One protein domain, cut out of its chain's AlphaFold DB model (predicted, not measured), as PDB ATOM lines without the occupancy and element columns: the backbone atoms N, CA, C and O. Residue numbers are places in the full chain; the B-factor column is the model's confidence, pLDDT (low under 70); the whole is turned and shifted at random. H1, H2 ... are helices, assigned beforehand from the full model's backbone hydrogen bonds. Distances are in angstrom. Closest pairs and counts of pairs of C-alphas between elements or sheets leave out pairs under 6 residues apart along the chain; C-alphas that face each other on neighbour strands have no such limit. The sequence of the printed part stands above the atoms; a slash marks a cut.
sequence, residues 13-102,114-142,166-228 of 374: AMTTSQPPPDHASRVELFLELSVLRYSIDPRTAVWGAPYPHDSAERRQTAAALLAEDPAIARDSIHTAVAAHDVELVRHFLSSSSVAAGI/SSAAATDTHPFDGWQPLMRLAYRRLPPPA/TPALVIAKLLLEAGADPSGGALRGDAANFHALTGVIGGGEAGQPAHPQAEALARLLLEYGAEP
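AT A GLANCE: This is residues 13 to 102, 114 to 142 and 166 to 228 of the 374 residues of an uncharacterized protein of Microdochium bolleyi (UniProt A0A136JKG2). Look for a short stack of helix pairs: H4 with H5, H7 with H8 and H9 with H10 follow one another, so that H4, H7 and H9 form one row and H5, H8 and H10 a second row beside it, running the opposite way. The hairpin of H2 and H3 packs through H2 on the side of H4 away from H5, short H6 packs on H5, and H1 lies far out, touching no helix. The printed part has 182 residues with ten named helices, H1 to H10 in chain order, and no named strand; the class is all helix, though under half of the residues, 87, are in named elements. It is compact, with a radius of gyration of the C-alphas of 15.5 A, and spans 46 by 37 by 32 A.

IN THESE COORDINATES: Find C-alpha 13 at (42.573, 9.554, 4.202), where H1, residues 13 to 16, begins. Read on to H2, residues 23 to 33, 15.2 A long, and H3, residues 56 to 68, 18.4 A. Next come H4, residues 77 to 82, and H5, residues 86 to 99, the longest at 20.0 A, starting at C-alpha 86 (14.211, 6.769, 4.529). Then find H6, residues 114 to 118; H7, residues 129 to 135; H8, residues 167 to 177, 15.2 A; H9, residues 196 to 201; and H10, residues 214 to 223, 14.2 A, ending at C-alpha 223 (9.044, -13.156, 1.134).

HOW THE PARTS SIT: H1 and H2 are only just apart, closest 8.4 A. In the hairpin of H2 and H3, the closest C-alphas are Phe 30 and Ala 62, 5.0 A. H2 touches H4 at a steep tilt of 50 degrees, closest C-alphas Leu 31 and Thr 79, 6.6 A. H4 and H5 form a hairpin, C-alphas 80 and 88 closest at 5.7 A. H5 touches H6 with residues 92 to 97 alone, Leu 93 to Ser 114, C-alphas 4.7 A apart. H7 touches H4, Pro 129 to His 78, C-alphas 5.5 A apart, and H9, Tyr 135 to Gly 199, C-alphas 4.9 A apart. H7 touches H8 at a steep tilt of 41 degrees, C-alphas 130 and 172 closest at 6.4 A. H8 touches H10, C-alphas 169 and 217 closest at 6.3 A. H9 and H10 form a hairpin at 35.0 degrees, a shallow tilt only just short of steep. Every O i to N i+4 pair is within hydrogen-bond range in H2, H3, H4, H6, H7, H8, H9 and H10, and 8 of 10 in H5; H1 is too short for one.

THE WHOLE: The farthest C-alphas, Ile 102 and Glu 205, are 48.1 A apart. Residues 103 to 113 and 143 to 165 are not printed; the C-alpha gaps are 12.6 A and 15.7 A. The links H2 to H3, H8 to H9 and H9 to H10 are long. Mean pLDDT of the printed part is 86.3; residues 13 to 19, 96 to 102, 140 to 142, 185 to 188 and 190 to 191 are under 70.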
ATOM      1  N   ALA A  13      43.577   9.328   3.155       53.97
ATOM      2  CA  ALA A  13      42.573   9.554   4.202       53.97
ATOM      3  C   ALA A  13      42.627   8.484   5.306       53.97
ATOM      4  O   ALA A  13      42.568   8.823   6.488       53.97
ATOM      5  N   MET A  14      42.839   7.210   4.942       56.03
ATOM      6  CA  MET A  14      43.056   6.142   5.930       56.03
ATOM      7  C   MET A  14      44.394   6.270   6.679       56.03
ATOM      8  O   MET A  14      44.513   5.782   7.797       56.03
ATOM      9  N   THR A  15      45.387   6.961   6.108       55.97
ATOM     10  CA  THR A  15      46.715   7.150   6.722       55.97
ATOM     11  C   THR A  15      46.837   8.462   7.513       55.97
ATOM     12  O   THR A  15      47.595   8.530   8.477       55.97
ATOM     13  N   THR A  16      46.123   9.526   7.130       55.91
ATOM     14  CA  THR A  16      46.294  10.885   7.679       55.91
ATOM     15  C   THR A  16      45.267  11.259   8.744       55.91
ATOM     16  O   THR A  16      45.424  12.306   9.368       55.91
ATOM     17  N   SER A  17      44.232  10.436   8.966       58.62
ATOM     18  CA  SER A  17      43.113  10.742   9.880       58.62
ATOM     19  C   SER A  17      42.410  12.078   9.583       58.62
ATOM     20  O   SER A  17      41.757  12.639  10.461       58.62
ATOM     21  N   GLN A  18      42.542  12.614   8.364       64.56
ATOM     22  CA  GLN A  18      41.829  13.815   7.931       64.56
ATOM     23  C   GLN A  18      40.863  13.474   6.793       64.56
ATOM     24  O   GLN A  18      41.279  12.836   5.820       64.56
ATOM     25  N   PRO A  19      39.590  13.903   6.883       67.19
ATOM     26  CA  PRO A  19      38.620  13.663   5.829       67.19
ATOM     27  C   PRO A  19      39.027  14.413   4.549       67.19
ATOM     28  O   PRO A  19      39.602  15.507   4.636       67.19
ATOM     29  N   PRO A  20      38.716  13.875   3.355       77.75
ATOM     30  CA  PRO A  20      38.979  14.560   2.095       77.75
ATOM     31  C   PRO A  20      38.357  15.966   2.088       77.75
ATOM     32  O   PRO A  20      37.285  16.157   2.667       77.75
ATOM     33  N   PRO A  21      38.997  16.964   1.458       76.44
ATOM     34  CA  PRO A  21      38.489  18.333   1.476       76.44
ATOM     35  C   PRO A  21      37.291  18.548   0.540       76.44
ATOM     36  O   PRO A  21      36.495  19.453   0.784       76.44
ATOM     37  N   ASP A  22      37.157  17.758  -0.528       89.31
ATOM     38  CA  ASP A  22      36.081  17.892  -1.509       89.31
ATOM     39  C   ASP A  22      34.941  16.887  -1.283       89.31
ATOM     40  O   ASP A  22      35.143  15.773  -0.800       89.31
ATOM     41  N   HIS A  23      33.725  17.296  -1.656       89.38
ATOM     42  CA  HIS A  23      32.503  16.529  -1.417       89.38
ATOM     43  C   HIS A  23      32.481  15.179  -2.150       89.38
ATOM     44  O   HIS A  23      32.106  14.171  -1.560       89.38
ATOM     45  N   ALA A  24      32.940  15.132  -3.405       89.69
ATOM     46  CA  ALA A  24      32.930  13.903  -4.198       89.69
ATOM     47  C   ALA A  24      33.831  12.820  -3.578       89.69
ATOM     48  O   ALA A  24      33.410  11.676  -3.420       89.69
ATOM     49  N   SER A  25      35.037  13.192  -3.136       88.69
ATOM     50  CA  SER A  25      35.934  12.272  -2.428       88.69
ATOM     51  C   SER A  25      35.363  11.815  -1.079       88.69
ATOM     52  O   SER A  25      35.602  10.680  -0.667       88.69
ATOM     53  N   ARG A  26      34.603  12.668  -0.375       91.25
ATOM     54  CA  ARG A  26      33.909  12.280   0.868       91.25
ATOM     55  C   ARG A  26      32.791  11.276   0.616       91.25
ATOM     56  O   ARG A  26      32.667  10.333   1.389       91.25
ATOM     57  N   VAL A  27      32.015  11.457  -0.454       93.06
ATOM     58  CA  VAL A  27      30.973  10.511  -0.880       93.06
ATOM     59  C   VAL A  27      31.578   9.141  -1.185       93.06
ATOM     60  O   VAL A  27      31.119   8.142  -0.631       93.06
ATOM     61  N   GLU A  28      32.634   9.084  -2.003       90.12
ATOM     62  CA  GLU A  28      33.311   7.820  -2.328       90.12
ATOM     63  C   GLU A  28      33.855   7.135  -1.062       90.12
ATOM     64  O   GLU A  28      33.620   5.943  -0.855       90.12
ATOM     65  N   LEU A  29      34.521   7.890  -0.179       90.94
ATOM     66  CA  LEU A  29      35.062   7.358   1.073       90.94
ATOM     67  C   LEU A  29      33.956   6.865   2.020       90.94
ATOM     68  O   LEU A  29      34.099   5.814   2.638       90.94
ATOM     69  N   PHE A  30      32.843   7.590   2.123       93.81
ATOM     70  CA  PHE A  30      31.696   7.178   2.929       93.81
ATOM     71  C   PHE A  30      31.086   5.865   2.427       93.81
ATOM     72  O   PHE A  30      30.866   4.944   3.216       93.81
ATOM     73  N   LEU A  31      30.837   5.749   1.119       93.00
ATOM     74  CA  LEU A  31      30.294   4.524   0.527       93.00
ATOM     75  C   LEU A  31      31.228   3.330   0.735       93.00
ATOM     76  O   LEU A  31      30.755   2.228   0.990       93.00
ATOM     77  N   GLU A  32      32.537   3.557   0.679       91.50
ATOM     78  CA  GLU A  32      33.540   2.519   0.885       91.50
ATOM     79  C   GLU A  32      33.634   2.037   2.340       91.50
ATOM     80  O   GLU A  32      33.754   0.843   2.605       91.50
ATOM     81  N   LEU A  33      33.560   2.957   3.300       92.31
ATOM     82  CA  LEU A  33      33.752   2.643   4.715       92.31
ATOM     83  C   LEU A  33      32.461   2.230   5.449       92.31
ATOM     84  O   LEU A  33      32.524   1.723   6.570       92.31
ATOM     85  N   SER A  34      31.288   2.469   4.854       93.25
ATOM     86  CA  SER A  34      29.980   2.216   5.485       93.25
ATOM     87  C   SER A  34      29.499   0.761   5.407       93.25
ATOM     88  O   SER A  34      28.549   0.396   6.113       93.25
ATOM     89  N   VAL A  35      30.151  -0.067   4.590       93.06
ATOM     90  CA  VAL A  35      29.761  -1.452   4.292       93.06
ATOM     91  C   VAL A  35      30.874  -2.441   4.622       93.06
ATOM     92  O   VAL A  35      32.040  -2.060   4.714       93.06
ATOM     93  N   LEU A  36      30.504  -3.709   4.783       92.00
ATOM     94  CA  LEU A  36      31.442  -4.826   4.812       92.00
ATOM     95  C   LEU A  36      31.940  -5.135   3.402       92.00
ATOM     96  O   LEU A  36      31.150  -5.173   2.456       92.00
ATOM     97  N   ARG A  37      33.239  -5.382   3.266       88.88
ATOM     98  CA  ARG A  37      33.901  -5.725   2.005       88.88
ATOM     99  C   ARG A  37      34.439  -7.145   1.966       88.88
ATOM    100  O   ARG A  37      34.839  -7.572   0.893       88.88
ATOM    101  N   TYR A  38      34.471  -7.865   3.087       88.00
ATOM    102  CA  TYR A  38      35.078  -9.200   3.173       88.00
ATOM    103  C   TYR A  38      36.544  -9.204   2.701       88.00
ATOM    104  O   TYR A  38      37.041 -10.186   2.161       88.00
ATOM    105  N   SER A  39      37.241  -8.075   2.879       85.25
ATOM    106  CA  SER A  39      38.585  -7.840   2.329       85.25
ATOM    107  C   SER A  39      38.682  -8.004   0.802       85.25
ATOM    108  O   SER A  39      39.751  -8.303   0.273       85.25
ATOM    109  N   ILE A  40      37.583  -7.786   0.081       84.31
ATOM    110  CA  ILE A  40      37.535  -7.819  -1.381       84.31
ATOM    111  C   ILE A  40      37.631  -6.387  -1.896       84.31
ATOM    112  O   ILE A  40      36.806  -5.533  -1.568       84.31
ATOM    113  N   ASP A  41      38.628  -6.124  -2.742       85.19
ATOM    114  CA  ASP A  41      38.731  -4.835  -3.422       85.19
ATOM    115  C   ASP A  41      37.561  -4.689  -4.409       85.19
ATOM    116  O   ASP A  41      37.500  -5.443  -5.383       85.19
ATOM    117  N   PRO A  42      36.653  -3.711  -4.240       81.50
ATOM    118  CA  PRO A  42      35.468  -3.569  -5.086       81.50
ATOM    119  C   PRO A  42      35.793  -3.281  -6.560       81.50
ATOM    120  O   PRO A  42      34.932  -3.428  -7.425       81.50
ATOM    121  N   ARG A  43      37.030  -2.877  -6.872       78.06
ATOM    122  CA  ARG A  43      37.461  -2.531  -8.235       78.06
ATOM    123  C   ARG A  43      37.984  -3.731  -9.011       78.06
ATOM    124  O   ARG A  43      37.892  -3.743 -10.238       78.06
ATOM    125  N   THR A  44      38.602  -4.686  -8.319       81.00
ATOM    126  CA  THR A  44      39.140  -5.908  -8.936       81.00
ATOM    127  C   THR A  44      38.201  -7.084  -8.722       81.00
ATOM    128  O   THR A  44      38.091  -7.929  -9.603       81.00
ATOM    129  N   ALA A  45      37.516  -7.100  -7.578       78.56
ATOM    130  CA  ALA A  45      36.683  -8.178  -7.082       78.56
ATOM    131  C   ALA A  45      37.393  -9.543  -7.113       78.56
ATOM    132  O   ALA A  45      36.803 -10.565  -7.457       78.56
ATOM    133  N   VAL A  46      38.691  -9.516  -6.790       79.06
ATOM    134  CA  VAL A  46      39.574 -10.685  -6.726       79.06
ATOM    135  C   VAL A  46      39.804 -11.055  -5.269       79.06
ATOM    136  O   VAL A  46      40.219 -10.214  -4.466       79.06
ATOM    137  N   TRP A  47      39.588 -12.327  -4.953       75.06
ATOM    138  CA  TRP A  47      39.862 -12.891  -3.636       75.06
ATOM    139  C   TRP A  47      41.359 -12.957  -3.323       75.06
ATOM    140  O   TRP A  47      42.189 -13.221  -4.192       75.06
ATOM    141  N   GLY A  48      41.720 -12.715  -2.059       72.38
ATOM    142  CA  GLY A  48      43.104 -12.812  -1.573       72.38
ATOM    143  C   GLY A  48      44.043 -11.700  -2.058       72.38
ATOM    144  O   GLY A  48      45.215 -11.671  -1.675       72.38
ATOM    145  N   ALA A  49      43.553 -10.759  -2.873       77.81
ATOM    146  CA  ALA A  49      44.292  -9.544  -3.183       77.81
ATOM    147  C   ALA A  49      44.448  -8.695  -1.904       77.81
ATOM    148  O   ALA A  49      43.508  -8.617  -1.113       77.81
ATOM    149  N   PRO A  50      45.598  -8.029  -1.680       81.50
ATOM    150  CA  PRO A  50      45.775  -7.178  -0.509       81.50
ATOM    151  C   PRO A  50      44.727  -6.061  -0.467       81.50
ATOM    152  O   PRO A  50      44.779  -5.116  -1.259       81.50
ATOM    153  N   TYR A  51      43.801  -6.160   0.481       83.94
ATOM    154  CA  TYR A  51      42.790  -5.148   0.750       83.94
ATOM    155  C   TYR A  51      42.588  -4.992   2.261       83.94
ATOM    156  O   TYR A  51      42.724  -5.976   2.993       83.94
ATOM    157  N   PRO A  52      42.296  -3.780   2.762       85.19
ATOM    158  CA  PRO A  52      42.053  -3.580   4.184       85.19
ATOM    159  C   PRO A  52      40.893  -4.438   4.696       85.19
ATOM    160  O   PRO A  52      39.844  -4.512   4.058       85.19
ATOM    161  N   HIS A  53      41.079  -5.028   5.876       86.06
ATOM    162  CA  HIS A  53      40.022  -5.753   6.568       86.06
ATOM    163  C   HIS A  53      38.911  -4.812   7.033       86.06
ATOM    164  O   HIS A  53      39.151  -3.647   7.369       86.06
ATOM    165  N   ASP A  54      37.693  -5.345   7.090       88.56
ATOM    166  CA  ASP A  54      36.590  -4.671   7.758       88.56
ATOM    167  C   ASP A  54      36.883  -4.529   9.251       88.56
ATOM    168  O   ASP A  54      37.386  -5.443   9.898       88.56
ATOM    169  N   SER A  55      36.573  -3.360   9.807       87.31
ATOM    170  CA  SER A  55      36.839  -3.060  11.212       87.31
ATOM    171  C   SER A  55      35.817  -2.069  11.761       87.31
ATOM    172  O   SER A  55      35.111  -1.394  11.003       87.31
ATOM    173  N   ALA A  56      35.712  -1.968  13.088       86.81
ATOM    174  CA  ALA A  56      34.825  -0.996  13.721       86.81
ATOM    175  C   ALA A  56      35.244   0.452  13.407       86.81
ATOM    176  O   ALA A  56      34.382   1.308  13.200       86.81
ATOM    177  N   GLU A  57      36.547   0.717  13.298       86.25
ATOM    178  CA  GLU A  57      37.121   2.034  13.001       86.25
ATOM    179  C   GLU A  57      36.703   2.541  11.620       86.25
ATOM    180  O   GLU A  57      36.354   3.716  11.480       86.25
ATOM    181  N   ARG A  58      36.663   1.663  10.604       88.81
ATOM    182  CA  ARG A  58      36.155   2.016   9.263       88.81
ATOM    183  C   ARG A  58      34.735   2.576   9.362       88.81
ATOM    184  O   ARG A  58      34.444   3.665   8.870       88.81
ATOM    185  N   ARG A  59      33.869   1.889  10.104       88.44
ATOM    186  CA  ARG A  59      32.444   2.233  10.238       88.44
ATOM    187  C   ARG A  59      32.219   3.478  11.090       88.44
ATOM    188  O   ARG A  59      31.330   4.275  10.793       88.44
ATOM    189  N   GLN A  60      33.038   3.675  12.122       88.88
ATOM    190  CA  GLN A  60      33.054   4.908  12.912       88.88
ATOM    191  C   GLN A  60      33.509   6.104  12.068       88.88
ATOM    192  O   GLN A  60      32.897   7.166  12.140       88.88
ATOM    193  N   THR A  61      34.518   5.916  11.212       89.50
ATOM    194  CA  THR A  61      34.990   6.951  10.281       89.50
ATOM    195  C   THR A  61      33.897   7.339   9.286       89.50
ATOM    196  O   THR A  61      33.643   8.524   9.084       89.50
ATOM    197  N   ALA A  62      33.183   6.364   8.717       92.31
ATOM    198  CA  ALA A  62      32.037   6.630   7.847       92.31
ATOM    199  C   ALA A  62      30.922   7.414   8.565       92.31
ATOM    200  O   ALA A  62      30.376   8.367   8.009       92.31
ATOM    201  N   ALA A  63      30.609   7.057   9.814       91.94
ATOM    202  CA  ALA A  63      29.628   7.787  10.615       91.94
ATOM    203  C   ALA A  63      30.075   9.229  10.918       91.94
ATOM    204  O   ALA A  63      29.258  10.145  10.846       91.94
ATOM    205  N   ALA A  64      31.364   9.443  11.207       90.81
ATOM    206  CA  ALA A  64      31.929  10.775  11.419       90.81
ATOM    207  C   ALA A  64      31.855  11.636  10.148       90.81
ATOM    208  O   ALA A  64      31.397  12.772  10.217       90.81
ATOM    209  N   LEU A  65      32.200  11.076   8.980       92.00
ATOM    210  CA  LEU A  65      32.072  11.761   7.686       92.00
ATOM    211  C   LEU A  65      30.638  12.236   7.431       92.00
ATOM    212  O   LEU A  65      30.431  13.385   7.050       92.00
ATOM    213  N   LEU A  66      29.652  11.368   7.671       93.38
ATOM    214  CA  LEU A  66      28.242  11.706   7.486       93.38
ATOM    215  C   LEU A  66      27.757  12.768   8.487       93.38
ATOM    216  O   LEU A  66      26.948  13.622   8.131       93.38
ATOM    217  N   ALA A  67      28.242  12.727   9.732       91.56
ATOM    218  CA  ALA A  67      27.908  13.725  10.747       91.56
ATOM    219  C   ALA A  67      28.514  15.105  10.433       91.56
ATOM    220  O   ALA A  67      27.866  16.127  10.663       91.56
ATOM    221  N   GLU A  68      29.740  15.140   9.903       91.38
ATOM    222  CA  GLU A  68      30.428  16.368   9.492       91.38
ATOM    223  C   GLU A  68      29.861  16.964   8.197       91.38
ATOM    224  O   GLU A  68      29.781  18.188   8.067       91.38
ATOM    225  N   ASP A  69      29.454  16.120   7.246       93.25
ATOM    226  CA  ASP A  69      28.875  16.525   5.964       93.25
ATOM    227  C   ASP A  69      27.564  15.768   5.660       93.25
ATOM    228  O   ASP A  69      27.533  14.841   4.841       93.25
ATOM    229  N   PRO A  70      26.428  16.187   6.257       94.19
ATOM    230  CA  PRO A  70      25.126  15.567   6.004       94.19
ATOM    231  C   PRO A  70      24.624  15.713   4.560       94.19
ATOM    232  O   PRO A  70      23.589  15.141   4.207       94.19
ATOM    233  N   ALA A  71      25.292  16.505   3.711       95.19
ATOM    234  CA  ALA A  71      24.946  16.579   2.297       95.19
ATOM    235  C   ALA A  71      25.294  15.278   1.558       95.19
ATOM    236  O   ALA A  71      24.659  14.997   0.544       95.19
ATOM    237  N   ILE A  72      26.209  14.452   2.092       95.62
ATOM    238  CA  ILE A  72      26.604  13.159   1.503       95.62
ATOM    239  C   ILE A  72      25.380  12.279   1.224       95.62
ATOM    240  O   ILE A  72      25.269  11.705   0.143       95.62
ATOM    241  N   ALA A  73      24.419  12.215   2.151       96.62
ATOM    242  CA  ALA A  73      23.210  11.398   1.999       96.62
ATOM    243  C   ALA A  73      22.339  11.796   0.790       96.62
ATOM    244  O   ALA A  73      21.544  10.991   0.316       96.62
ATOM    245  N   ARG A  74      22.481  13.030   0.281       96.00
ATOM    246  CA  ARG A  74      21.704  13.568  -0.849       96.00
ATOM    247  C   ARG A  74      22.375  13.370  -2.205       96.00
ATOM    248  O   ARG A  74      21.793  13.773  -3.206       96.00
ATOM    249  N   ASP A  75      23.580  12.807  -2.244       95.50
ATOM    250  CA  ASP A  75      24.339  12.652  -3.487       95.50
ATOM    251  C   ASP A  75      23.696  11.621  -4.432       95.50
ATOM    252  O   ASP A  75      23.508  11.887  -5.619       95.50
ATOM    253  N   SER A  76      23.276  10.468  -3.903       95.44
ATOM    254  CA  SER A  76      22.633   9.406  -4.679       95.44
ATOM    255  C   SER A  76      21.738   8.520  -3.812       95.44
ATOM    256  O   SER A  76      21.810   8.538  -2.581       95.44
ATOM    257  N   ILE A  77      20.927   7.664  -4.446       95.81
ATOM    258  CA  ILE A  77      20.161   6.638  -3.722       95.81
ATOM    259  C   ILE A  77      21.079   5.729  -2.891       95.81
ATOM    260  O   ILE A  77      20.713   5.296  -1.804       95.81
ATOM    261  N   HIS A  78      22.305   5.488  -3.357       95.94
ATOM    262  CA  HIS A  78      23.284   4.668  -2.657       95.94
ATOM    263  C   HIS A  78      23.747   5.302  -1.345       95.94
ATOM    264  O   HIS A  78      23.839   4.601  -0.336       95.94
ATOM    265  N   THR A  79      24.010   6.613  -1.333       96.38
ATOM    266  CA  THR A  79      24.390   7.311  -0.100       96.38
ATOM    267  C   THR A  79      23.206   7.479   0.843       96.38
ATOM    268  O   THR A  79      23.391   7.314   2.046       96.38
ATOM    269  N   ALA A  80      21.995   7.705   0.324       96.88
ATOM    270  CA  ALA A  80      20.767   7.724   1.122       96.88
ATOM    271  C   ALA A  80      20.523   6.380   1.832       96.88
ATOM    272  O   ALA A  80      20.270   6.348   3.037       96.88
ATOM    273  N   VAL A  81      20.679   5.262   1.110       96.56
ATOM    274  CA  VAL A  81      20.583   3.912   1.683       96.56
ATOM    275  C   VAL A  81      21.669   3.673   2.726       96.56
ATOM    276  O   VAL A  81      21.354   3.262   3.839       96.56
ATOM    277  N   ALA A  82      22.937   3.962   2.417       95.31
ATOM    278  CA  ALA A  82      24.028   3.777   3.375       95.31
ATOM    279  C   ALA A  82      23.827   4.614   4.653       95.31
ATOM    280  O   ALA A  82      24.117   4.145   5.756       95.31
ATOM    281  N   ALA A  83      23.265   5.818   4.518       95.19
ATOM    282  CA  ALA A  83      22.926   6.711   5.623       95.19
ATOM    283  C   ALA A  83      21.670   6.296   6.413       95.19
ATOM    284  O   ALA A  83      21.417   6.881   7.464       95.19
ATOM    285  N   HIS A  84      20.905   5.295   5.955       93.69
ATOM    286  CA  HIS A  84      19.577   4.958   6.486       93.69
ATOM    287  C   HIS A  84      18.573   6.135   6.443       93.69
ATOM    288  O   HIS A  84      17.701   6.249   7.306       93.69
ATOM    289  N   ASP A  85      18.666   7.011   5.436       95.00
ATOM    290  CA  ASP A  85      17.736   8.132   5.263       95.00
ATOM    291  C   ASP A  85      16.518   7.699   4.429       95.00
ATOM    292  O   ASP A  85      16.523   7.734   3.195       95.00
ATOM    293  N   VAL A  86      15.465   7.262   5.126       95.50
ATOM    294  CA  VAL A  86      14.211   6.769   4.529       95.50
ATOM    295  C   VAL A  86      13.586   7.800   3.587       95.50
ATOM    296  O   VAL A  86      13.123   7.447   2.501       95.50
ATOM    297  N   GLU A  87      13.577   9.074   3.976       95.69
ATOM    298  CA  GLU A  87      12.913  10.128   3.209       95.69
ATOM    299  C   GLU A  87      13.681  10.453   1.928       95.69
ATOM    300  O   GLU A  87      13.072  10.629   0.869       95.69
ATOM    301  N   LEU A  88      15.016  10.448   1.976       96.00
ATOM    302  CA  LEU A  88      15.826  10.577   0.766       96.00
ATOM    303  C   LEU A  88      15.685   9.362  -0.152       96.00
ATOM    304  O   LEU A  88      15.587   9.543  -1.364       96.00
ATOM    305  N   VAL A  89      15.589   8.142   0.383       96.81
ATOM    306  CA  VAL A  89      15.306   6.954  -0.441       96.81
ATOM    307  C   VAL A  89      13.955   7.092  -1.151       96.81
ATOM    308  O   VAL A  89      13.889   6.936  -2.372       96.81
ATOM    309  N   ARG A  90      12.885   7.472  -0.434       95.56
ATOM    310  CA  ARG A  90      11.570   7.763  -1.046       95.56
ATOM    311  C   ARG A  90      11.680   8.845  -2.118       95.56
ATOM    312  O   ARG A  90      11.082   8.726  -3.191       95.56
ATOM    313  N   HIS A  91      12.457   9.892  -1.850       94.00
ATOM    314  CA  HIS A  91      12.697  10.963  -2.806       94.00
ATOM    315  C   HIS A  91      13.395  10.458  -4.072       94.00
ATOM    316  O   HIS A  91      12.944  10.774  -5.164       94.00
ATOM    317  N   PHE A  92      14.439   9.635  -3.979       94.19
ATOM    318  CA  PHE A  92      15.119   9.108  -5.166       94.19
ATOM    319  C   PHE A  92      14.232   8.166  -5.992       94.19
ATOM    320  O   PHE A  92      14.196   8.277  -7.223       94.19
ATOM    321  N   LEU A  93      13.463   7.297  -5.333       92.06
ATOM    322  CA  LEU A  93      12.529   6.383  -5.999       92.06
ATOM    323  C   LEU A  93      11.388   7.135  -6.708       92.06
ATOM    324  O   LEU A  93      10.948   6.714  -7.779       92.06
ATOM    325  N   SER A  94      10.938   8.265  -6.150       86.69
ATOM    326  CA  SER A  94       9.894   9.113  -6.746       86.69
ATOM    327  C   SER A  94      10.430  10.102  -7.787       86.69
ATOM    328  O   SER A  94       9.845  10.228  -8.858       86.69
ATOM    329  N   SER A  95      11.560  10.769  -7.558       78.69
ATOM    330  CA  SER A  95      12.149  11.748  -8.488       78.69
ATOM    331  C   SER A  95      12.603  11.124  -9.803       78.69
ATOM    332  O   SER A  95      12.524  11.769 -10.849       78.69
ATOM    333  N   SER A  96      13.007   9.854  -9.784       63.91
ATOM    334  CA  SER A  96      13.340   9.115 -11.005       63.91
ATOM    335  C   SER A  96      12.132   9.014 -11.944       63.91
ATOM    336  O   SER A  96      12.285   9.133 -13.160       63.91
ATOM    337  N   SER A  97      10.915   8.921 -11.387       59.59
ATOM    338  CA  SER A  97       9.656   8.963 -12.151       59.59
ATOM    339  C   SER A  97       9.396  10.313 -12.821       59.59
ATOM    340  O   SER A  97       8.869  10.363 -13.930       59.59
ATOM    341  N   VAL A  98       9.844  11.406 -12.197       57.78
ATOM    342  CA  VAL A  98       9.670  12.774 -12.702       57.78
ATOM    343  C   VAL A  98      10.714  13.106 -13.776       57.78
ATOM    344  O   VAL A  98      10.378  13.676 -14.814       57.78
ATOM    345  N   ALA A  99      11.976  12.712 -13.568       54.38
ATOM    346  CA  ALA A  99      13.076  12.946 -14.510       54.38
ATOM    347  C   ALA A  99      12.919  12.171 -15.833       54.38
ATOM    348  O   ALA A  99      13.402  12.626 -16.870       54.38
ATOM    349  N   ALA A 100      12.184  11.054 -15.824       52.94
ATOM    350  CA  ALA A 100      11.827  10.290 -17.022       52.94
ATOM    351  C   ALA A 100      10.848  11.021 -17.975       52.94
ATOM    352  O   ALA A 100      10.474  10.467 -19.008       52.94
ATOM    353  N   GLY A 101      10.448  12.268 -17.679       44.75
ATOM    354  CA  GLY A 101       9.706  13.121 -18.616       44.75
ATOM    355  C   GLY A 101       8.252  12.701 -18.827       44.75
ATOM    356  O   GLY A 101       7.696  12.886 -19.910       44.75
ATOM    357  N   ILE A 102       7.624  12.128 -17.803       46.47
ATOM    358  CA  ILE A 102       6.258  11.624 -17.891       46.47
ATOM    359  C   ILE A 102       5.282  12.740 -17.503       46.47
ATOM    360  O   ILE A 102       4.966  12.958 -16.341       46.47
ATOM    361  N   SER A 114      10.940   4.087 -10.887       75.88
ATOM    362  CA  SER A 114      11.261   3.629  -9.530       75.88
ATOM    363  C   SER A 114      12.093   2.343  -9.566       75.88
ATOM    364  O   SER A 114      13.065   2.234  -8.824       75.88
ATOM    365  N   SER A 115      11.793   1.437 -10.501       82.31
ATOM    366  CA  SER A 115      12.597   0.238 -10.756       82.31
ATOM    367  C   SER A 115      14.004   0.559 -11.244       82.31
ATOM    368  O   SER A 115      14.957  -0.023 -10.733       82.31
ATOM    369  N   ALA A 116      14.177   1.536 -12.136       85.31
ATOM    370  CA  ALA A 116      15.507   1.968 -12.567       85.31
ATOM    371  C   ALA A 116      16.370   2.459 -11.390       85.31
ATOM    372  O   ALA A 116      17.527   2.075 -11.286       85.31
ATOM    373  N   ALA A 117      15.805   3.249 -10.471       88.81
ATOM    374  CA  ALA A 117      16.525   3.692  -9.276       88.81
ATOM    375  C   ALA A 117      16.808   2.548  -8.289       88.81
ATOM    376  O   ALA A 117      17.904   2.463  -7.742       88.81
ATOM    377  N   ALA A 118      15.841   1.653  -8.071       91.44
ATOM    378  CA  ALA A 118      15.985   0.515  -7.162       91.44
ATOM    379  C   ALA A 118      16.994  -0.536  -7.659       91.44
ATOM    380  O   ALA A 118      17.569  -1.265  -6.854       91.44
ATOM    381  N   THR A 119      17.220  -0.593  -8.974       91.31
ATOM    382  CA  THR A 119      18.149  -1.518  -9.639       91.31
ATOM    383  C   THR A 119      19.437  -0.844 -10.119       91.31
ATOM    384  O   THR A 119      20.276  -1.519 -10.726       91.31
ATOM    385  N   ASP A 120      19.616   0.454  -9.838       90.31
ATOM    386  CA  ASP A 120      20.788   1.223 -10.260       90.31
ATOM    387  C   ASP A 120      22.071   0.598  -9.709       90.31
ATOM    388  O   ASP A 120      22.126   0.181  -8.555       90.31
ATOM    389  N   THR A 121      23.118   0.513 -10.522       89.88
ATOM    390  CA  THR A 121      24.396  -0.068 -10.092       89.88
ATOM    391  C   THR A 121      25.422   1.032  -9.924       89.88
ATOM    392  O   THR A 121      25.772   1.710 -10.893       89.88
ATOM    393  N   HIS A 122      25.977   1.156  -8.723       87.88
ATOM    394  CA  HIS A 122      26.951   2.203  -8.461       87.88
ATOM    395  C   HIS A 122      28.254   1.967  -9.260       87.88
ATOM    396  O   HIS A 122      28.777   0.852  -9.247       87.88
ATOM    397  N   PRO A 123      28.853   2.978  -9.920       83.00
ATOM    398  CA  PRO A 123      30.033   2.779 -10.772       83.00
ATOM    399  C   PRO A 123      31.297   2.269 -10.065       83.00
ATOM    400  O   PRO A 123      32.213   1.797 -10.736       83.00
ATOM    401  N   PHE A 124      31.390   2.424  -8.741       79.00
ATOM    402  CA  PHE A 124      32.576   2.046  -7.966       79.00
ATOM    403  C   PHE A 124      32.644   0.546  -7.654       79.00
ATOM    404  O   PHE A 124      33.689  -0.060  -7.857       79.00
ATOM    405  N   ASP A 125      31.545  -0.039  -7.177       82.06
ATOM    406  CA  ASP A 125      31.466  -1.434  -6.717       82.06
ATOM    407  C   ASP A 125      30.460  -2.271  -7.525       82.06
ATOM    408  O   ASP A 125      30.384  -3.489  -7.383       82.06
ATOM    409  N   GLY A 126      29.688  -1.638  -8.409       84.44
ATOM    410  CA  GLY A 126      28.618  -2.278  -9.161       84.44
ATOM    411  C   GLY A 126      27.388  -2.613  -8.322       84.44
ATOM    412  O   GLY A 126      26.489  -3.265  -8.844       84.44
ATOM    413  N   TRP A 127      27.330  -2.191  -7.056       89.44
ATOM    414  CA  TRP A 127      26.286  -2.625  -6.135       89.44
ATOM    415  C   TRP A 127      24.978  -1.892  -6.351       89.44
ATOM    416  O   TRP A 127      24.940  -0.656  -6.397       89.44
ATOM    417  N   GLN A 128      23.903  -2.672  -6.320       92.88
ATOM    418  CA  GLN A 128      22.550  -2.157  -6.197       92.88
ATOM    419  C   GLN A 128      22.280  -1.590  -4.791       92.88
ATOM    420  O   GLN A 128      22.991  -1.919  -3.831       92.88
ATOM    421  N   PRO A 129      21.273  -0.712  -4.630       95.50
ATOM    422  CA  PRO A 129      20.867  -0.186  -3.331       95.50
ATOM    423  C   PRO A 129      20.588  -1.283  -2.295       95.50
ATOM    424  O   PRO A 129      21.082  -1.186  -1.175       95.50
ATOM    425  N   LEU A 130      19.877  -2.350  -2.677       95.88
ATOM    426  CA  LEU A 130      19.524  -3.438  -1.759       95.88
ATOM    427  C   LEU A 130      20.761  -4.190  -1.250       95.88
ATOM    428  O   LEU A 130      20.889  -4.428  -0.051       95.88
ATOM    429  N   MET A 131      21.717  -4.466  -2.139       93.94
ATOM    430  CA  MET A 131      23.005  -5.052  -1.766       93.94
ATOM    431  C   MET A 131      23.738  -4.178  -0.747       93.94
ATOM    432  O   MET A 131      24.202  -4.636   0.291       93.94
ATOM    433  N   ARG A 132      23.792  -2.870  -0.993       94.25
ATOM    434  CA  ARG A 132      24.447  -1.936  -0.074       94.25
ATOM    435  C   ARG A 132      23.796  -1.896   1.294       94.25
ATOM    436  O   ARG A 132      24.516  -1.825   2.283       94.25
ATOM    437  N   LEU A 133      22.470  -1.972   1.354       95.75
ATOM    438  CA  LEU A 133      21.755  -2.076   2.617       95.75
ATOM    439  C   LEU A 133      22.157  -3.344   3.383       95.75
ATOM    440  O   LEU A 133      22.487  -3.255   4.560       95.75
ATOM    441  N   ALA A 134      22.203  -4.498   2.711       95.50
ATOM    442  CA  ALA A 134      22.542  -5.778   3.333       95.50
ATOM    443  C   ALA A 134      23.937  -5.788   3.990       95.50
ATOM    444  O   ALA A 134      24.113  -6.332   5.081       95.50
ATOM    445  N   TYR A 135      24.925  -5.138   3.371       94.62
ATOM    446  CA  TYR A 135      26.314  -5.115   3.857       94.62
ATOM    447  C   TYR A 135      26.627  -3.898   4.728       94.62
ATOM    448  O   TYR A 135      27.713  -3.807   5.300       94.62
ATOM    449  N   ARG A 136      25.702  -2.946   4.857       92.88
ATOM    450  CA  ARG A 136      25.905  -1.739   5.659       92.88
ATOM    451  C   ARG A 136      26.051  -2.097   7.137       92.88
ATOM    452  O   ARG A 136      25.316  -2.923   7.680       92.88
ATOM    453  N   ARG A 137      26.994  -1.441   7.823       91.62
ATOM    454  CA  ARG A 137      27.290  -1.688   9.249       91.62
ATOM    455  C   ARG A 137      27.587  -0.421  10.062       91.62
ATOM    456  O   ARG A 137      28.216  -0.515  11.118       91.62
ATOM    457  N   LEU A 138      27.154   0.769   9.619       87.06
ATOM    458  CA  LEU A 138      27.373   1.985  10.422       87.06
ATOM    459  C   LEU A 138      26.864   1.783  11.861       87.06
ATOM    460  O   LEU A 138      25.814   1.158  12.065       87.06
ATOM    461  N   PRO A 139      27.567   2.321  12.866       78.19
ATOM    462  CA  PRO A 139      27.078   2.273  14.232       78.19
ATOM    463  C   PRO A 139      25.681   2.913  14.316       78.19
ATOM    464  O   PRO A 139      25.374   3.829  13.541       78.19
ATOM    465  N   PRO A 140      24.812   2.448  15.230       66.75
ATOM    466  CA  PRO A 140      23.582   3.167  15.520       66.75
ATOM    467  C   PRO A 140      23.927   4.616  15.903       66.75
ATOM    468  O   PRO A 140      24.993   4.854  16.488       66.75
ATOM    469  N   PRO A 141      23.066   5.597  15.573       59.12
ATOM    470  CA  PRO A 141      23.294   6.974  15.986       59.12
ATOM    471  C   PRO A 141      23.515   7.012  17.499       59.12
ATOM    472  O   PRO A 141      22.885   6.251  18.237       59.12
ATOM    473  N   ALA A 142      24.420   7.878  17.962       50.91
ATOM    474  CA  ALA A 142      24.727   8.052  19.379       50.91
ATOM    475  C   ALA A 142      23.523   8.667  20.124       50.91
ATOM    476  O   ALA A 142      23.508   9.844  20.466       50.91
ATOM    477  N   THR A 166      12.197  -0.214  11.769       88.69
ATOM    478  CA  THR A 166      13.596   0.222  11.639       88.69
ATOM    479  C   THR A 166      13.859   0.822  10.248       88.69
ATOM    480  O   THR A 166      13.376   0.293   9.242       88.69
ATOM    481  N   PRO A 167      14.692   1.880  10.130       92.19
ATOM    482  CA  PRO A 167      15.015   2.473   8.833       92.19
ATOM    483  C   PRO A 167      15.510   1.457   7.799       92.19
ATOM    484  O   PRO A 167      15.194   1.583   6.621       92.19
ATOM    485  N   ALA A 168      16.245   0.430   8.236       93.50
ATOM    486  CA  ALA A 168      16.726  -0.630   7.360       93.50
ATOM    487  C   ALA A 168      15.574  -1.432   6.740       93.50
ATOM    488  O   ALA A 168      15.527  -1.569   5.521       93.50
ATOM    489  N   LEU A 169      14.620  -1.917   7.543       95.00
ATOM    490  CA  LEU A 169      13.478  -2.678   7.025       95.00
ATOM    491  C   LEU A 169      12.582  -1.826   6.130       95.00
ATOM    492  O   LEU A 169      12.183  -2.278   5.057       95.00
ATOM    493  N   VAL A 170      12.330  -0.573   6.519       95.81
ATOM    494  CA  VAL A 170      11.545   0.357   5.700       95.81
ATOM    495  C   VAL A 170      12.222   0.588   4.347       95.81
ATOM    496  O   VAL A 170      11.563   0.520   3.312       95.81
ATOM    497  N   ILE A 171      13.539   0.816   4.323       96.50
ATOM    498  CA  ILE A 171      14.298   0.993   3.077       96.50
ATOM    499  C   ILE A 171      14.289  -0.290   2.241       96.50
ATOM    500  O   ILE A 171      14.033  -0.210   1.042       96.50
ATOM    501  N   ALA A 172      14.531  -1.459   2.842       96.31
ATOM    502  CA  ALA A 172      14.500  -2.738   2.133       96.31
ATOM    503  C   ALA A 172      13.153  -2.947   1.438       96.31
ATOM    504  O   ALA A 172      13.114  -3.208   0.237       96.31
ATOM    505  N   LYS A 173      12.050  -2.743   2.168       96.62
ATOM    506  CA  LYS A 173      10.694  -2.861   1.632       96.62
ATOM    507  C   LYS A 173      10.455  -1.889   0.480       96.62
ATOM    508  O   LYS A 173       9.970  -2.309  -0.562       96.62
ATOM    509  N   LEU A 174      10.864  -0.625   0.618       96.25
ATOM    510  CA  LEU A 174      10.732   0.367  -0.457       96.25
ATOM    511  C   LEU A 174      11.490  -0.027  -1.725       96.25
ATOM    512  O   LEU A 174      10.976   0.149  -2.827       96.25
ATOM    513  N   LEU A 175      12.709  -0.547  -1.581       96.56
ATOM    514  CA  LEU A 175      13.517  -0.995  -2.714       96.56
ATOM    515  C   LEU A 175      12.886  -2.213  -3.396       96.56
ATOM    516  O   LEU A 175      12.777  -2.238  -4.621       96.56
ATOM    517  N   LEU A 176      12.433  -3.193  -2.614       96.06
ATOM    518  CA  LEU A 176      11.788  -4.407  -3.109       96.06
ATOM    519  C   LEU A 176      10.445  -4.107  -3.799       96.06
ATOM    520  O   LEU A 176      10.205  -4.575  -4.908       96.06
ATOM    521  N   GLU A 177       9.601  -3.255  -3.210       94.88
ATOM    522  CA  GLU A 177       8.350  -2.779  -3.824       94.88
ATOM    523  C   GLU A 177       8.596  -1.959  -5.098       94.88
ATOM    524  O   GLU A 177       7.776  -1.974  -6.019       94.88
ATOM    525  N   ALA A 178       9.734  -1.267  -5.179       93.81
ATOM    526  CA  ALA A 178      10.162  -0.569  -6.384       93.81
ATOM    527  C   ALA A 178      10.763  -1.508  -7.447       93.81
ATOM    528  O   ALA A 178      11.011  -1.054  -8.561       93.81
ATOM    529  N   GLY A 179      10.954  -2.799  -7.160       92.50
ATOM    530  CA  GLY A 179      11.441  -3.795  -8.117       92.50
ATOM    531  C   GLY A 179      12.939  -4.085  -8.038       92.50
ATOM    532  O   GLY A 179      13.508  -4.537  -9.031       92.50
ATOM    533  N   ALA A 180      13.590  -3.817  -6.901       93.75
ATOM    534  CA  ALA A 180      14.898  -4.405  -6.618       93.75
ATOM    535  C   ALA A 180      14.788  -5.939  -6.627       93.75
ATOM    536  O   ALA A 180      13.845  -6.503  -6.072       93.75
ATOM    537  N   ASP A 181      15.756  -6.607  -7.249       91.25
ATOM    538  CA  ASP A 181      15.825  -8.066  -7.253       91.25
ATOM    539  C   ASP A 181      16.280  -8.556  -5.864       91.25
ATOM    540  O   ASP A 181      17.378  -8.191  -5.434       91.25
ATOM    541  N   PRO A 182      15.472  -9.361  -5.146       92.88
ATOM    542  CA  PRO A 182      15.803  -9.844  -3.802       92.88
ATOM    543  C   PRO A 182      17.016 -10.788  -3.774       92.88
ATOM    544  O   PRO A 182      17.666 -10.901  -2.736       92.88
ATOM    545  N   SER A 183      17.337 -11.435  -4.899       87.56
ATOM    546  CA  SER A 183      18.562 -12.228  -5.088       87.56
ATOM    547  C   SER A 183      19.646 -11.447  -5.836       87.56
ATOM    548  O   SER A 183      20.748 -11.948  -6.037       87.56
ATOM    549  N   GLY A 184      19.336 -10.238  -6.298       75.69
ATOM    550  CA  GLY A 184      20.191  -9.463  -7.182       75.69
ATOM    551  C   GLY A 184      21.272  -8.668  -6.461       75.69
ATOM    552  O   GLY A 184      21.391  -8.644  -5.235       75.69
ATOM    553  N   GLY A 185      22.072  -7.971  -7.268       65.94
ATOM    554  CA  GLY A 185      23.094  -7.052  -6.774       65.94
ATOM    555  C   GLY A 185      24.425  -7.703  -6.412       65.94
ATOM    556  O   GLY A 185      25.186  -7.080  -5.677       65.94
ATOM    557  N   ALA A 186      24.714  -8.898  -6.938       67.50
ATOM    558  CA  ALA A 186      25.956  -9.613  -6.680       67.50
ATOM    559  C   ALA A 186      27.222  -8.769  -6.893       67.50
ATOM    560  O   ALA A 186      27.280  -7.901  -7.776       67.50
ATOM    561  N   LEU A 187      28.259  -9.045  -6.095       67.38
ATOM    562  CA  LEU A 187      29.600  -8.533  -6.371       67.38
ATOM    563  C   LEU A 187      30.055  -8.994  -7.770       67.38
ATOM    564  O   LEU A 187      29.544  -9.950  -8.344       67.38
ATOM    565  N   ARG A 188      31.004  -8.283  -8.377       68.75
ATOM    566  CA  ARG A 188      31.549  -8.679  -9.688       68.75
ATOM    567  C   ARG A 188      32.659  -9.722  -9.509       68.75
ATOM    568  O   ARG A 188      33.097  -9.977  -8.396       68.75
ATOM    569  N   GLY A 189      33.149 -10.283 -10.614       71.06
ATOM    570  CA  GLY A 189      34.371 -11.097 -10.614       71.06
ATOM    571  C   GLY A 189      34.258 -12.371  -9.778       71.06
ATOM    572  O   GLY A 189      33.243 -13.060  -9.843       71.06
ATOM    573  N   ASP A 190      35.293 -12.665  -8.995       63.47
ATOM    574  CA  ASP A 190      35.393 -13.898  -8.201       63.47
ATOM    575  C   ASP A 190      34.433 -13.904  -6.996       63.47
ATOM    576  O   ASP A 190      34.276 -14.916  -6.320       63.47
ATOM    577  N   ALA A 191      33.772 -12.777  -6.729       67.75
ATOM    578  CA  ALA A 191      32.811 -12.606  -5.647       67.75
ATOM    579  C   ALA A 191      31.348 -12.639  -6.129       67.75
ATOM    580  O   ALA A 191      30.444 -12.263  -5.387       67.75
ATOM    581  N   ALA A 192      31.094 -13.117  -7.352       75.69
ATOM    582  CA  ALA A 192      29.760 -13.171  -7.960       75.69
ATOM    583  C   ALA A 192      28.696 -13.966  -7.182       75.69
ATOM    584  O   ALA A 192      27.518 -13.840  -7.494       75.69
ATOM    585  N   ASN A 193      29.092 -14.730  -6.163       82.38
ATOM    586  CA  ASN A 193      28.185 -15.532  -5.343       82.38
ATOM    587  C   ASN A 193      27.716 -14.812  -4.064       82.38
ATOM    588  O   ASN A 193      26.946 -15.373  -3.294       82.38
ATOM    589  N   PHE A 194      28.173 -13.582  -3.812       87.50
ATOM    590  CA  PHE A 194      27.704 -12.775  -2.684       87.50
ATOM    591  C   PHE A 194      26.397 -12.101  -3.070       87.50
ATOM    592  O   PHE A 194      26.410 -11.277  -3.978       87.50
ATOM    593  N   HIS A 195      25.308 -12.377  -2.354       91.19
ATOM    594  CA  HIS A 195      24.011 -11.722  -2.550       91.19
ATOM    595  C   HIS A 195      23.588 -10.937  -1.304       91.19
ATOM    596  O   HIS A 195      24.291 -10.904  -0.286       91.19
ATOM    597  N   ALA A 196      22.417 -10.294  -1.373       94.19
ATOM    598  CA  ALA A 196      21.839  -9.581  -0.239       94.19
ATOM    599  C   ALA A 196      21.651 -10.503   0.979       94.19
ATOM    600  O   ALA A 196      22.009 -10.118   2.090       94.19
ATOM    601  N   LEU A 197      21.169 -11.736   0.775       94.06
ATOM    602  CA  LEU A 197      20.972 -12.699   1.861       94.06
ATOM    603  C   LEU A 197      22.299 -13.063   2.550       94.06
ATOM    604  O   LEU A 197      22.371 -13.037   3.778       94.06
ATOM    605  N   THR A 198      23.367 -13.278   1.774       93.50
ATOM    606  CA  THR A 198      24.732 -13.478   2.289       93.50
ATOM    607  C   THR A 198      25.169 -12.335   3.215       93.50
ATOM    608  O   THR A 198      25.660 -12.573   4.317       93.50
ATOM    609  N   GLY A 199      24.962 -11.081   2.796       93.12
ATOM    610  CA  GLY A 199      25.367  -9.905   3.574       93.12
ATOM    611  C   GLY A 199      24.536  -9.680   4.829       93.12
ATOM    612  O   GLY A 199      25.052  -9.180   5.829       93.12
ATOM    613  N   VAL A 200      23.256 -10.052   4.789       95.00
ATOM    614  CA  VAL A 200      22.354  -9.990   5.942       95.00
ATOM    615  C   VAL A 200      22.772 -11.001   7.011       95.00
ATOM    616  O   VAL A 200      22.860 -10.627   8.182       95.00
ATOM    617  N   ILE A 201      23.074 -12.238   6.605       93.38
ATOM    618  CA  ILE A 201      23.473 -13.329   7.507       93.38
ATOM    619  C   ILE A 201      24.875 -13.094   8.085       93.38
ATOM    620  O   ILE A 201      25.079 -13.279   9.280       93.38
ATOM    621  N   GLY A 202      25.829 -12.607   7.286       91.81
ATOM    622  CA  GLY A 202      27.206 -12.397   7.745       91.81
ATOM    623  C   GLY A 202      28.043 -13.679   7.695       91.81
ATOM    624  O   GLY A 202      27.880 -14.483   6.781       91.81
ATOM    625  N   GLY A 203      28.981 -13.844   8.632       89.75
ATOM    626  CA  GLY A 203      29.879 -15.001   8.740       89.75
ATOM    627  C   GLY A 203      31.050 -14.978   7.750       89.75
ATOM    628  O   GLY A 203      31.549 -13.909   7.391       89.75
ATOM    629  N   GLY A 204      31.489 -16.158   7.304       88.06
ATOM    630  CA  GLY A 204      32.605 -16.306   6.356       88.06
ATOM    631  C   GLY A 204      33.974 -16.251   7.035       88.06
ATOM    632  O   GLY A 204      34.054 -16.021   8.234       88.06
ATOM    633  N   GLU A 205      35.060 -16.407   6.277       82.50
ATOM    634  CA  GLU A 205      36.446 -16.599   6.758       82.50
ATOM    635  C   GLU A 205      37.023 -15.436   7.579       82.50
ATOM    636  O   GLU A 205      38.100 -15.546   8.162       82.50
ATOM    637  N   ALA A 206      36.338 -14.299   7.591       79.81
ATOM    638  CA  ALA A 206      36.708 -13.136   8.383       79.81
ATOM    639  C   ALA A 206      35.785 -12.922   9.595       79.81
ATOM    640  O   ALA A 206      35.879 -11.877  10.234       79.81
ATOM    641  N   GLY A 207      34.875 -13.861   9.883       86.12
ATOM    642  CA  GLY A 207      33.935 -13.777  11.001       86.12
ATOM    643  C   GLY A 207      33.072 -12.516  10.953       86.12
ATOM    644  O   GLY A 207      32.906 -11.836  11.964       86.12
ATOM    645  N   GLN A 208      32.580 -12.141   9.767       89.00
ATOM    646  CA  GLN A 208      31.883 -10.868   9.609       89.00
ATOM    647  C   GLN A 208      30.581 -10.845  10.420       89.00
ATOM    648  O   GLN A 208      29.824 -11.818  10.392       89.00
ATOM    649  N   PRO A 209      30.255  -9.737  11.106       89.62
ATOM    650  CA  PRO A 209      29.055  -9.682  11.924       89.62
ATOM    651  C   PRO A 209      27.799  -9.724  11.051       89.62
ATOM    652  O   PRO A 209      27.734  -9.055  10.010       89.62
ATOM    653  N   ALA A 210      26.768 -10.423  11.521       90.94
ATOM    654  CA  ALA A 210      25.429 -10.366  10.944       90.94
ATOM    655  C   ALA A 210      24.892  -8.922  10.893       90.94
ATOM    656  O   ALA A 210      25.375  -8.018  11.590       90.94
ATOM    657  N   HIS A 211      23.899  -8.669  10.040       92.69
ATOM    658  CA  HIS A 211      23.223  -7.374  10.037       92.69
ATOM    659  C   HIS A 211      22.485  -7.176  11.378       92.69
ATOM    660  O   HIS A 211      21.887  -8.122  11.880       92.69
ATOM    661  N   PRO A 212      22.438  -5.964  11.968       89.81
ATOM    662  CA  PRO A 212      21.728  -5.750  13.239       89.81
ATOM    663  C   PRO A 212      20.227  -6.101  13.212       89.81
ATOM    664  O   PRO A 212      19.606  -6.252  14.254       89.81
ATOM    665  N   GLN A 213      19.649  -6.205  12.015       91.75
ATOM    666  CA  GLN A 213      18.283  -6.660  11.734       91.75
ATOM    667  C   GLN A 213      18.291  -7.926  10.856       91.75
ATOM    668  O   GLN A 213      17.513  -8.016   9.907       91.75
ATOM    669  N   ALA A 214      19.227  -8.850  11.102       92.56
ATOM    670  CA  ALA A 214      19.490  -9.984  10.217       92.56
ATOM    671  C   ALA A 214      18.242 -10.828   9.942       92.56
ATOM    672  O   ALA A 214      17.852 -10.968   8.786       92.56
ATOM    673  N   GLU A 215      17.579 -11.331  10.985       93.75
ATOM    674  CA  GLU A 215      16.398 -12.183  10.814       93.75
ATOM    675  C   GLU A 215      15.282 -11.466  10.041       93.75
ATOM    676  O   GLU A 215      14.768 -11.992   9.052       93.75
ATOM    677  N   ALA A 216      14.926 -10.247  10.453       94.12
ATOM    678  CA  ALA A 216      13.828  -9.504   9.844       94.12
ATOM    679  C   ALA A 216      14.100  -9.176   8.362       94.12
ATOM    680  O   ALA A 216      13.206  -9.305   7.524       94.12
ATOM    681  N   LEU A 217      15.338  -8.808   8.009       95.50
ATOM    682  CA  LEU A 217      15.717  -8.583   6.612       95.50
ATOM    683  C   LEU A 217      15.745  -9.885   5.811       95.50
ATOM    684  O   LEU A 217      15.272  -9.894   4.679       95.50
ATOM    685  N   ALA A 218      16.263 -10.977   6.378       96.12
ATOM    686  CA  ALA A 218      16.286 -12.273   5.710       96.12
ATOM    687  C   ALA A 218      14.857 -12.749   5.410       96.12
ATOM    688  O   ALA A 218      14.564 -13.165   4.290       96.12
ATOM    689  N   ARG A 219      13.940 -12.599   6.374       96.06
ATOM    690  CA  ARG A 219      12.517 -12.919   6.210       96.06
ATOM    691  C   ARG A 219      11.897 -12.104   5.080       96.06
ATOM    692  O   ARG A 219      11.282 -12.684   4.189       96.06
ATOM    693  N   LEU A 220      12.120 -10.790   5.074       96.12
ATOM    694  CA  LEU A 220      11.611  -9.899   4.033       96.12
ATOM    695  C   LEU A 220      12.165 -10.257   2.644       96.12
ATOM    696  O   LEU A 220      11.408 -10.345   1.682       96.12
ATOM    697  N   LEU A 221      13.471 -10.510   2.522       96.31
ATOM    698  CA  LEU A 221      14.093 -10.917   1.258       96.31
ATOM    699  C   LEU A 221      13.463 -12.209   0.712       96.31
ATOM    700  O   LEU A 221      13.107 -12.276  -0.465       96.31
ATOM    701  N   LEU A 222      13.274 -13.215   1.568       95.62
ATOM    702  CA  LEU A 222      12.656 -14.490   1.200       95.62
ATOM    703  C   LEU A 222      11.183 -14.341   0.807       95.62
ATOM    704  O   LEU A 222      10.732 -14.985  -0.139       95.62
ATOM    705  N   GLU A 223      10.434 -13.473   1.489       94.44
ATOM    706  CA  GLU A 223       9.044 -13.156   1.134       94.44
ATOM    707  C   GLU A 223       8.921 -12.527  -0.254       94.44
ATOM    708  O   GLU A 223       7.966 -12.821  -0.974       94.44
ATOM    709  N   TYR A 224       9.906 -11.724  -0.658       94.62
ATOM    710  CA  TYR A 224       9.971 -11.151  -2.003       94.62
ATOM    711  C   TYR A 224      10.596 -12.092  -3.041       94.62
ATOM    712  O   TYR A 224      10.581 -11.773  -4.229       94.62
ATOM    713  N   GLY A 225      11.068 -13.274  -2.632       92.62
ATOM    714  CA  GLY A 225      11.521 -14.330  -3.535       92.62
ATOM    715  C   GLY A 225      13.036 -14.483  -3.658       92.62
ATOM    716  O   GLY A 225      13.481 -15.055  -4.657       92.62
ATOM    717  N   ALA A 226      13.816 -14.012  -2.677       93.38
ATOM    718  CA  ALA A 226      15.232 -14.369  -2.576       93.38
ATOM    719  C   ALA A 226      15.411 -15.895  -2.597       93.38
ATOM    720  O   ALA A 226      14.554 -16.635  -2.108       93.38
ATOM    721  N   GLU A 227      16.522 -16.371  -3.157       90.56
ATOM    722  CA  GLU A 227      16.868 -17.792  -3.149       90.56
ATOM    723  C   GLU A 227      17.263 -18.237  -1.727       90.56
ATOM    724  O   GLU A 227      18.305 -17.801  -1.240       90.56
ATOM    725  N   PRO A 228      16.472 -19.088  -1.037       91.75
ATOM    726  CA  PRO A 228      16.844 -19.592   0.287       91.75
ATOM    727  C   PRO A 228      18.066 -20.510   0.256       91.75
ATOM    728  O   PRO A 228      18.779 -20.604   1.252       91.75
TER     729      PRO A 228